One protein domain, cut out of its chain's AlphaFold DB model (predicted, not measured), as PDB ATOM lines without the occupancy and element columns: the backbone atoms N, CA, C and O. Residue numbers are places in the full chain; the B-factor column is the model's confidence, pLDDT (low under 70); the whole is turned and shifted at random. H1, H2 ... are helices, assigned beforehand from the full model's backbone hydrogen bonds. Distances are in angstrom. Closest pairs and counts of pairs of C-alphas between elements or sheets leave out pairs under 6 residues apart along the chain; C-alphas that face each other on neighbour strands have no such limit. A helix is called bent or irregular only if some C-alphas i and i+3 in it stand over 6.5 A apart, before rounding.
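AT A GLANCE: This is residues 15 to 91 of the 250 residues of the protein "GIP protein" of Symbiodinium sp. CCMP2456 (UniProt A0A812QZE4). Four helices make a flat, open ring: H2 and H3 meet at their ends as a V, H4 turns off H3's other end, and short H1 packs on H4. The printed part has 77 residues with H1 to H4 in order and no named strand, all helix. It is loose, with radius of gyration of the C-alphas 14.8 A, spanning 42 by 33 by 18 A.

IN THESE COORDINATES: Find C-alpha 19 at (72.401, 8.384, 32.685), where H1, residues 19 to 26, begins; it is irregular, C-alphas 20 and 23 being 7.4 A apart. Go on through H2, residues 30 to 46, 24.2 A, and H3, residues 49 to 69, 30.2 A, to H4, residues 73 to 91, 27.0 A, ending at (93.198, 24.623, 34.857).

HOW THE PARTS SIT: See H1 touch H4's residues 76 to 83, closest C-alphas Gly 25 and Leu 79, 5.0 A. H2 and H3 only just touch, with 3 pairs of C-alphas within 8 A, only at the corner, closest Ser 43 and Phe 49, 4.5 A. H3 and H4 do likewise, with 3 pairs, closest Phe 67 and Trp 73, 4.9 A. H2 and H4 are apart. Each O i to N i+4 pair is within hydrogen-bond range in H2, H3 and H4; H1 has 1 of 4, and 3 of 5 O i to N i+3.

THE WHOLE: The C-alphas farthest apart, Leu 17 and Thr 46, are 42.4 A apart. The printed part has no cut, its three links are tight, and residue 15 has pLDDT under 70.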
ATOM      1  N   ALA A  15      74.319  15.068  30.471       67.12
ATOM      2  CA  ALA A  15      74.455  13.922  31.368       67.12
ATOM      3  C   ALA A  15      73.131  13.460  32.016       67.12
ATOM      4  O   ALA A  15      72.997  12.278  32.316       67.12
ATOM      5  N   ASP A  16      72.151  14.349  32.200       76.94
ATOM      6  CA  ASP A  16      70.848  14.003  32.789       76.94
ATOM      7  C   ASP A  16      69.905  13.339  31.768       76.94
ATOM      8  O   ASP A  16      68.929  12.694  32.151       76.94
ATOM      9  N   LEU A  17      70.185  13.491  30.466       79.25
ATOM     10  CA  LEU A  17      69.407  12.882  29.380       79.25
ATOM     11  C   LEU A  17      69.829  11.432  29.100       79.25
ATOM     12  O   LEU A  17      69.004  10.642  28.648       79.25
ATOM     13  N   HIS A  18      71.085  11.090  29.403       81.88
ATOM     14  CA  HIS A  18      71.694   9.782  29.148       81.88
ATOM     15  C   HIS A  18      72.465   9.289  30.384       81.88
ATOM     16  O   HIS A  18      73.702   9.339  30.407       81.88
ATOM     17  N   PRO A  19      71.764   8.832  31.445       84.62
ATOM     18  CA  PRO A  19      72.401   8.384  32.685       84.62
ATOM     19  C   PRO A  19      73.376   7.216  32.466       84.62
ATOM     20  O   PRO A  19      74.362   7.091  33.189       84.62
ATOM     21  N   GLU A  20      73.151   6.394  31.441       87.81
ATOM     22  CA  GLU A  20      74.028   5.297  31.031       87.81
ATOM     23  C   GLU A  20      75.384   5.765  30.473       87.81
ATOM     24  O   GLU A  20      76.357   5.013  30.510       87.81
ATOM     25  N   LEU A  21      75.475   7.015  30.002       88.88
ATOM     26  CA  LEU A  21      76.699   7.628  29.468       88.88
ATOM     27  C   LEU A  21      77.344   8.618  30.447       88.88
ATOM     28  O   LEU A  21      78.396   9.188  30.148       88.88
ATOM     29  N   ALA A  22      76.749   8.823  31.625       85.12
ATOM     30  CA  ALA A  22      77.207   9.814  32.598       85.12
ATOM     31  C   ALA A  22      78.671   9.602  33.021       85.12
ATOM     32  O   ALA A  22      79.397  10.575  33.245       85.12
ATOM     33  N   TRP A  23      79.131   8.349  33.057       87.06
ATOM     34  CA  TRP A  23      80.513   7.997  33.394       87.06
ATOM     35  C   TRP A  23      81.541   8.585  32.409       87.06
ATOM     36  O   TRP A  23      82.639   8.957  32.820       87.06
ATOM     37  N   VAL A  24      81.182   8.771  31.129       86.88
ATOM     38  CA  VAL A  24      82.057   9.399  30.119       86.88
ATOM     39  C   VAL A  24      82.283  10.878  30.444       86.88
ATOM     40  O   VAL A  24      83.400  11.386  30.344       86.88
ATOM     41  N   GLY A  25      81.221  11.576  30.856       82.69
ATOM     42  CA  GLY A  25      81.252  13.011  31.151       82.69
ATOM     43  C   GLY A  25      81.798  13.363  32.540       82.69
ATOM     44  O   GLY A  25      82.129  14.527  32.788       82.69
ATOM     45  N   GLN A  26      81.878  12.398  33.456       84.12
ATOM     46  CA  GLN A  26      82.435  12.583  34.803       84.12
ATOM     47  C   GLN A  26      83.966  12.471  34.819       84.12
ATOM     48  O   GLN A  26      84.628  13.144  35.615       84.12
ATOM     49  N   GLY A  27      84.530  11.707  33.880       85.00
ATOM     50  CA  GLY A  27      85.958  11.423  33.824       85.00
ATOM     51  C   GLY A  27      86.415  10.494  34.951       85.00
ATOM     52  O   GLY A  27      85.612   9.954  35.702       85.00
ATOM     53  N   ILE A  28      87.731  10.305  35.065       87.25
ATOM     54  CA  ILE A  28      88.323   9.421  36.077       87.25
ATOM     55  C   ILE A  28      88.648  10.242  37.329       87.25
ATOM     56  O   ILE A  28      89.480  11.158  37.282       87.25
ATOM     57  N   HIS A  29      88.016   9.914  38.457       86.12
ATOM     58  CA  HIS A  29      88.186  10.648  39.712       86.12
ATOM     59  C   HIS A  29      89.448  10.236  40.481       86.12
ATOM     60  O   HIS A  29      90.114   9.254  40.170       86.12
ATOM     61  N   GLY A  30      89.833  11.037  41.481       85.00
ATOM     62  CA  GLY A  30      91.185  11.039  42.050       85.00
ATOM     63  C   GLY A  30      91.733   9.683  42.513       85.00
ATOM     64  O   GLY A  30      92.921   9.437  42.323       85.00
ATOM     65  N   GLU A  31      90.917   8.813  43.110       90.44
ATOM     66  CA  GLU A  31      91.371   7.486  43.549       90.44
ATOM     67  C   GLU A  31      91.551   6.515  42.384       90.44
ATOM     68  O   GLU A  31      92.647   5.986  42.216       90.44
ATOM     69  N   GLU A  32      90.542   6.379  41.526       90.88
ATOM     70  CA  GLU A  32      90.609   5.569  40.303       90.88
ATOM     71  C   GLU A  32      91.751   6.021  39.391       90.88
ATOM     72  O   GLU A  32      92.488   5.208  38.842       90.88
ATOM     73  N   ARG A  33      91.973   7.336  39.289       90.75
ATOM     74  CA  ARG A  33      93.074   7.905  38.510       90.75
ATOM     75  C   ARG A  33      94.422   7.531  39.109       90.75
ATOM     76  O   ARG A  33      95.338   7.193  38.366       90.75
ATOM     77  N   ARG A  34      94.573   7.613  40.437       92.88
ATOM     78  CA  ARG A  34      95.811   7.194  41.114       92.88
ATOM     79  C   ARG A  34      96.057   5.704  40.922       92.88
ATOM     80  O   ARG A  34      97.200   5.325  40.693       92.88
ATOM     81  N   GLU A  35      95.011   4.891  40.990       95.31
ATOM     82  CA  GLU A  35      95.133   3.453  40.791       95.31
ATOM     83  C   GLU A  35      95.495   3.114  39.344       95.31
ATOM     84  O   GLU A  35      96.468   2.402  39.119       95.31
ATOM     85  N   GLY A  36      94.842   3.739  38.362       93.12
ATOM     86  CA  GLY A  36      95.220   3.620  36.953       93.12
ATOM     87  C   GLY A  36      96.678   4.015  36.700       93.12
ATOM     88  O   GLY A  36      97.396   3.315  35.993       93.12
ATOM     89  N   VAL A  37      97.167   5.084  37.343       94.75
ATOM     90  CA  VAL A  37      98.584   5.483  37.271       94.75
ATOM     91  C   VAL A  37      99.508   4.445  37.920       94.75
ATOM     92  O   VAL A  37     100.587   4.193  37.390       94.75
ATOM     93  N   ARG A  38      99.119   3.823  39.039       96.38
ATOM     94  CA  ARG A  38      99.916   2.759  39.675       96.38
ATOM     95  C   ARG A  38      99.975   1.498  38.823       96.38
ATOM     96  O   ARG A  38     101.051   0.917  38.716       96.38
ATOM     97  N   ILE A  39      98.856   1.096  38.224       95.62
ATOM     98  CA  ILE A  39      98.784  -0.045  37.305       95.62
ATOM     99  C   ILE A  39      99.690   0.217  36.098       95.62
ATOM    100  O   ILE A  39     100.537  -0.613  35.783       95.62
ATOM    101  N   LEU A  40      99.605   1.414  35.509       94.00
ATOM    102  CA  LEU A  40     100.473   1.849  34.413       94.00
ATOM    103  C   LEU A  40     101.957   1.858  34.805       94.00
ATOM    104  O   LEU A  40     102.811   1.408  34.051       94.00
ATOM    105  N   ALA A  41     102.289   2.360  35.996       94.94
ATOM    106  CA  ALA A  41     103.664   2.359  36.484       94.94
ATOM    107  C   ALA A  41     104.181   0.931  36.704       94.94
ATOM    108  O   ALA A  41     105.326   0.636  36.361       94.94
ATOM    109  N   ARG A  42     103.341   0.040  37.249       97.06
ATOM    110  CA  ARG A  42     103.673  -1.376  37.406       97.06
ATOM    111  C   ARG A  42     103.948  -2.007  36.049       97.06
ATOM    112  O   ARG A  42     105.006  -2.609  35.928       97.06
ATOM    113  N   SER A  43     103.089  -1.778  35.052       93.88
ATOM    114  CA  SER A  43     103.260  -2.394  33.736       93.88
ATOM    115  C   SER A  43     104.510  -1.915  32.989       93.88
ATOM    116  O   SER A  43     105.175  -2.657  32.266       93.88
ATOM    117  N   ILE A  44     104.924  -0.669  33.227       92.75
ATOM    118  CA  ILE A  44     106.214  -0.167  32.737       92.75
ATOM    119  C   ILE A  44     107.383  -0.903  33.408       92.75
ATOM    120  O   ILE A  44     108.347  -1.257  32.734       92.75
ATOM    121  N   MET A  45     107.314  -1.143  34.721       90.75
ATOM    122  CA  MET A  45     108.376  -1.840  35.458       90.75
ATOM    123  C   MET A  45     108.470  -3.328  35.101       90.75
ATOM    124  O   MET A  45     109.566  -3.884  35.126       90.75
ATOM    125  N   THR A  46     107.348  -3.973  34.780       95.75
ATOM    126  CA  THR A  46     107.293  -5.394  34.404       95.75
ATOM    127  C   THR A  46     107.513  -5.647  32.912       95.75
ATOM    128  O   THR A  46     107.797  -6.782  32.537       95.75
ATOM    129  N   GLY A  47     107.476  -4.605  32.072       89.31
ATOM    130  CA  GLY A  47     107.738  -4.698  30.631       89.31
ATOM    131  C   GLY A  47     106.522  -5.082  29.776       89.31
ATOM    132  O   GLY A  47     106.672  -5.266  28.573       89.31
ATOM    133  N   ASP A  48     105.332  -5.158  30.371       92.88
ATOM    134  CA  ASP A  48     104.028  -5.506  29.774       92.88
ATOM    135  C   ASP A  48     103.157  -4.272  29.460       92.88
ATOM    136  O   ASP A  48     101.999  -4.395  29.069       92.88
ATOM    137  N   PHE A  49     103.700  -3.054  29.587       92.25
ATOM    138  CA  PHE A  49     103.002  -1.805  29.235       92.25
ATOM    139  C   PHE A  49     102.342  -1.850  27.849       92.25
ATOM    140  O   PHE A  49     101.230  -1.354  27.671       92.25
ATOM    141  N   ASN A  50     103.042  -2.429  26.876       88.88
ATOM    142  CA  ASN A  50     102.589  -2.546  25.495       88.88
ATOM    143  C   ASN A  50     101.310  -3.385  25.385       88.88
ATOM    144  O   ASN A  50     100.330  -2.906  24.817       88.88
ATOM    145  N   ASP A  51     101.295  -4.558  26.020       88.75
ATOM    146  CA  ASP A  51     100.148  -5.467  26.017       88.75
ATOM    147  C   ASP A  51      98.930  -4.793  26.664       88.75
ATOM    148  O   ASP A  51      97.847  -4.744  26.078       88.75
ATOM    149  N   MET A  52      99.136  -4.164  27.826       92.62
ATOM    150  CA  MET A  52      98.090  -3.430  28.543       92.62
ATOM    151  C   MET A  52      97.536  -2.255  27.718       92.62
ATOM    152  O   MET A  52      96.332  -1.991  27.711       92.62
ATOM    153  N   TYR A  53      98.403  -1.528  27.009       92.25
ATOM    154  CA  TYR A  53      97.996  -0.426  26.139       92.25
ATOM    155  C   TYR A  53      97.212  -0.919  24.914       92.25
ATOM    156  O   TYR A  53      96.220  -0.299  24.511       92.25
ATOM    157  N   THR A  54      97.638  -2.033  24.318       90.25
ATOM    158  CA  THR A  54      96.949  -2.664  23.190       90.25
ATOM    159  C   THR A  54      95.573  -3.174  23.602       90.25
ATOM    160  O   THR A  54      94.606  -2.888  22.895       90.25
ATOM    161  N   GLU A  55      95.455  -3.839  24.752       94.00
ATOM    162  CA  GLU A  55      94.177  -4.282  25.324       94.00
ATOM    163  C   GLU A  55      93.235  -3.093  25.562       94.00
ATOM    164  O   GLU A  55      92.134  -3.058  25.015       94.00
ATOM    165  N   ALA A  56      93.707  -2.037  26.237       93.19
ATOM    166  CA  ALA A  56      92.921  -0.818  26.449       93.19
ATOM    167  C   ALA A  56      92.468  -0.161  25.127       93.19
ATOM    168  O   ALA A  56      91.351   0.352  25.016       93.19
ATOM    169  N   THR A  57      93.316  -0.192  24.094       94.19
ATOM    170  CA  THR A  57      92.980   0.325  22.759       94.19
ATOM    171  C   THR A  57      91.920  -0.535  22.066       94.19
ATOM    172  O   THR A  57      91.049  -0.001  21.372       94.19
ATOM    173  N   GLN A  58      91.991  -1.860  22.211       92.81
ATOM    174  CA  GLN A  58      90.998  -2.782  21.660       92.81
ATOM    175  C   GLN A  58      89.642  -2.601  22.342       92.81
ATOM    176  O   GLN A  58      88.643  -2.457  21.636       92.81
ATOM    177  N   GLU A  59      89.625  -2.498  23.669       95.50
ATOM    178  CA  GLU A  59      88.423  -2.210  24.458       95.50
ATOM    179  C   GLU A  59      87.787  -0.880  24.046       95.50
ATOM    180  O   GLU A  59      86.599  -0.816  23.737       95.50
ATOM    181  N   PHE A  60      88.585   0.182  23.895       95.44
ATOM    182  CA  PHE A  60      88.079   1.458  23.385       95.44
ATOM    183  C   PHE A  60      87.443   1.328  21.990       95.44
ATOM    184  O   PHE A  60      86.388   1.907  21.721       95.44
ATOM    185  N   ARG A  61      88.064   0.568  21.076       94.94
ATOM    186  CA  ARG A  61      87.510   0.331  19.731       94.94
ATOM    187  C   ARG A  61      86.222  -0.489  19.783       94.94
ATOM    188  O   ARG A  61      85.334  -0.233  18.973       94.94
ATOM    189  N   ALA A  62      86.125  -1.462  20.688       95.25
ATOM    190  CA  ALA A  62      84.913  -2.240  20.908       95.25
ATOM    191  C   ALA A  62      83.781  -1.338  21.412       95.25
ATOM    192  O   ALA A  62      82.786  -1.199  20.706       95.25
ATOM    193  N   LEU A  63      84.013  -0.598  22.501       95.62
ATOM    194  CA  LEU A  63      83.063   0.377  23.045       95.62
ATOM    195  C   LEU A  63      82.607   1.388  21.991       95.62
ATOM    196  O   LEU A  63      81.420   1.666  21.857       95.62
ATOM    197  N   ARG A  64      83.537   1.912  21.182       96.00
ATOM    198  CA  ARG A  64      83.192   2.816  20.080       96.00
ATOM    199  C   ARG A  64      82.252   2.160  19.070       96.00
ATOM    200  O   ARG A  64      81.295   2.806  18.651       96.00
ATOM    201  N   ARG A  65      82.521   0.918  18.651       97.19
ATOM    202  CA  ARG A  65      81.632   0.194  17.726       97.19
ATOM    203  C   ARG A  65      80.255  -0.015  18.341       97.19
ATOM    204  O   ARG A  65      79.269   0.182  17.638       97.19
ATOM    205  N   ASP A  66      80.191  -0.338  19.627       96.38
ATOM    206  CA  ASP A  66      78.931  -0.560  20.334       96.38
ATOM    207  C   ASP A  66      78.112   0.735  20.424       96.38
ATOM    208  O   ASP A  66      76.929   0.744  20.086       96.38
ATOM    209  N   PHE A  67      78.746   1.867  20.748       95.31
ATOM    210  CA  PHE A  67      78.090   3.180  20.734       95.31
ATOM    211  C   PHE A  67      77.666   3.629  19.331       95.31
ATOM    212  O   PHE A  67      76.623   4.262  19.172       95.31
ATOM    213  N   GLN A  68      78.447   3.306  18.298       96.25
ATOM    214  CA  GLN A  68      78.066   3.580  16.910       96.25
ATOM    215  C   GLN A  68      76.869   2.730  16.479       96.25
ATOM    216  O   GLN A  68      75.951   3.253  15.853       96.25
ATOM    217  N   ALA A  69      76.844   1.448  16.851       95.38
ATOM    218  CA  ALA A  69      75.719   0.557  16.588       95.38
ATOM    219  C   ALA A  69      74.452   0.989  17.346       95.38
ATOM    220  O   ALA A  69      73.352   0.873  16.812       95.38
ATOM    221  N   ALA A  70      74.608   1.533  18.556       95.31
ATOM    222  CA  ALA A  70      73.521   2.095  19.353       95.31
ATOM    223  C   ALA A  70      73.078   3.503  18.906       95.31
ATOM    224  O   ALA A  70      72.074   4.008  19.405       95.31
ATOM    225  N   GLY A  71      73.809   4.157  17.993       95.88
ATOM    226  CA  GLY A  71      73.529   5.531  17.562       95.88
ATOM    227  C   GLY A  71      73.810   6.604  18.622       95.88
ATOM    228  O   GLY A  71      73.361   7.734  18.472       95.88
ATOM    229  N   THR A  72      74.549   6.277  19.686       95.88
ATOM    230  CA  THR A  72      74.844   7.180  20.816       95.88
ATOM    231  C   THR A  72      76.253   7.775  20.774       95.88
ATOM    232  O   THR A  72      76.624   8.565  21.641       95.88
ATOM    233  N   TRP A  73      77.055   7.435  19.759       94.75
ATOM    234  CA  TRP A  73      78.437   7.913  19.628       94.75
ATOM    235  C   TRP A  73      78.559   9.446  19.591       94.75
ATOM    236  O   TRP A  73      79.469   9.996  20.204       94.75
ATOM    237  N   GLU A  74      77.634  10.144  18.928       94.38
ATOM    238  CA  GLU A  74      77.642  11.616  18.869       94.38
ATOM    239  C   GLU A  74      77.449  12.241  20.261       94.38
ATOM    240  O   GLU A  74      78.169  13.166  20.634       94.38
ATOM    241  N   THR A  75      76.557  11.669  21.076       93.56
ATOM    242  CA  THR A  75      76.338  12.082  22.470       93.56
ATOM    243  C   THR A  75      77.581  11.849  23.330       93.56
ATOM    244  O   THR A  75      77.944  12.700  24.141       93.56
ATOM    245  N   VAL A  76      78.272  10.719  23.139       93.56
ATOM    246  CA  VAL A  76      79.545  10.416  23.818       93.56
ATOM    247  C   VAL A  76      80.619  11.451  23.459       93.56
ATOM    248  O   VAL A  76      81.322  11.936  24.348       93.56
ATOM    249  N   GLU A  77      80.740  11.823  22.180       93.56
ATOM    250  CA  GLU A  77      81.691  12.848  21.730       93.56
ATOM    251  C   GLU A  77      81.391  14.229  22.326       93.56
ATOM    252  O   GLU A  77      82.319  14.939  22.730       93.56
ATOM    253  N   GLU A  78      80.116  14.613  22.403       92.12
ATOM    254  CA  GLU A  78      79.690  15.878  23.003       92.12
ATOM    255  C   GLU A  78      79.985  15.916  24.509       92.12
ATOM    256  O   GLU A  78      80.649  16.841  24.980       92.12
ATOM    257  N   LEU A  79      79.622  14.862  25.252       90.75
ATOM    258  CA  LEU A  79      79.927  14.739  26.685       90.75
ATOM    259  C   LEU A  79      81.434  14.818  26.967       90.75
ATOM    260  O   LEU A  79      81.864  15.448  27.940       90.75
ATOM    261  N   PHE A  80      82.251  14.200  26.112       89.81
ATOM    262  CA  PHE A  80      83.704  14.245  26.234       89.81
ATOM    263  C   PHE A  80      84.271  15.643  25.953       89.81
ATOM    264  O   PHE A  80      85.174  16.097  26.664       89.81
ATOM    265  N   ARG A  81      83.734  16.356  24.955       89.94
ATOM    266  CA  ARG A  81      84.121  17.740  24.648       89.94
ATOM    267  C   ARG A  81      83.798  18.675  25.812       89.94
ATOM    268  O   ARG A  81      84.689  19.388  26.273       89.94
ATOM    269  N   ASP A  82      82.587  18.584  26.353       88.69
ATOM    270  CA  ASP A  82      82.155  19.353  27.525       88.69
ATOM    271  C   ASP A  82      83.040  19.085  28.749       88.69
ATOM    272  O   ASP A  82      83.373  19.988  29.524       88.69
ATOM    273  N   TYR A  83      83.448  17.830  28.955       87.38
ATOM    274  CA  TYR A  83      84.396  17.468  30.006       87.38
ATOM    275  C   TYR A  83      85.778  18.114  29.795       87.38
ATOM    276  O   TYR A  83      86.340  18.685  30.736       87.38
ATOM    277  N   GLN A  84      86.319  18.086  28.572       87.62
ATOM    278  CA  GLN A  84      87.600  18.733  28.265       87.62
ATOM    279  C   GLN A  84      87.555  20.247  28.475       87.62
ATOM    280  O   GLN A  84      88.491  20.815  29.042       87.62
ATOM    281  N   GLU A  85      86.477  20.905  28.050       89.00
ATOM    282  CA  GLU A  85      86.308  22.349  28.208       89.00
ATOM    283  C   GLU A  85      86.227  22.753  29.682       89.00
ATOM    284  O   GLU A  85      86.926  23.682  30.101       89.00
ATOM    285  N   ARG A  86      85.471  22.008  30.502       86.62
ATOM    286  CA  ARG A  86      85.411  22.225  31.958       86.62
ATOM    287  C   ARG A  86      86.778  22.069  32.617       86.62
ATOM    288  O   ARG A  86      87.177  22.930  33.402       86.62
ATOM    289  N   ASN A  87      87.529  21.026  32.264       83.88
ATOM    290  CA  ASN A  87      88.873  20.811  32.802       83.88
ATOM    291  C   ASN A  87      89.868  21.885  32.357       83.88
ATOM    292  O   ASN A  87      90.680  22.347  33.159       83.88
ATOM    293  N   ARG A  88      89.792  22.328  31.098       86.38
ATOM    294  CA  ARG A  88      90.622  23.422  30.582       86.38
ATOM    295  C   ARG A  88      90.314  24.741  31.290       86.38
ATOM    296  O   ARG A  88      91.237  25.469  31.653       86.38
ATOM    297  N   ALA A  89      89.037  25.042  31.516       83.69
ATOM    298  CA  ALA A  89      88.615  26.229  32.254       83.69
ATOM    299  C   ALA A  89      89.088  26.190  33.717       83.69
ATOM    300  O   ALA A  89      89.615  27.187  34.208       83.69
ATOM    301  N   ALA A  90      88.973  25.039  34.390       81.88
ATOM    302  CA  ALA A  90      89.457  24.855  35.758       81.88
ATOM    303  C   ALA A  90      90.985  25.016  35.866       81.88
ATOM    304  O   ALA A  90      91.471  25.703  36.766       81.88
ATOM    305  N   ALA A  91      91.745  24.460  34.915       78.94
ATOM    306  CA  ALA A  91      93.198  24.623  34.857       78.94
ATOM    307  C   ALA A  91      93.614  26.095  34.672       78.94
ATOM    308  O   ALA A  91      94.539  26.565  35.332       78.94
TER     309      ALA A  91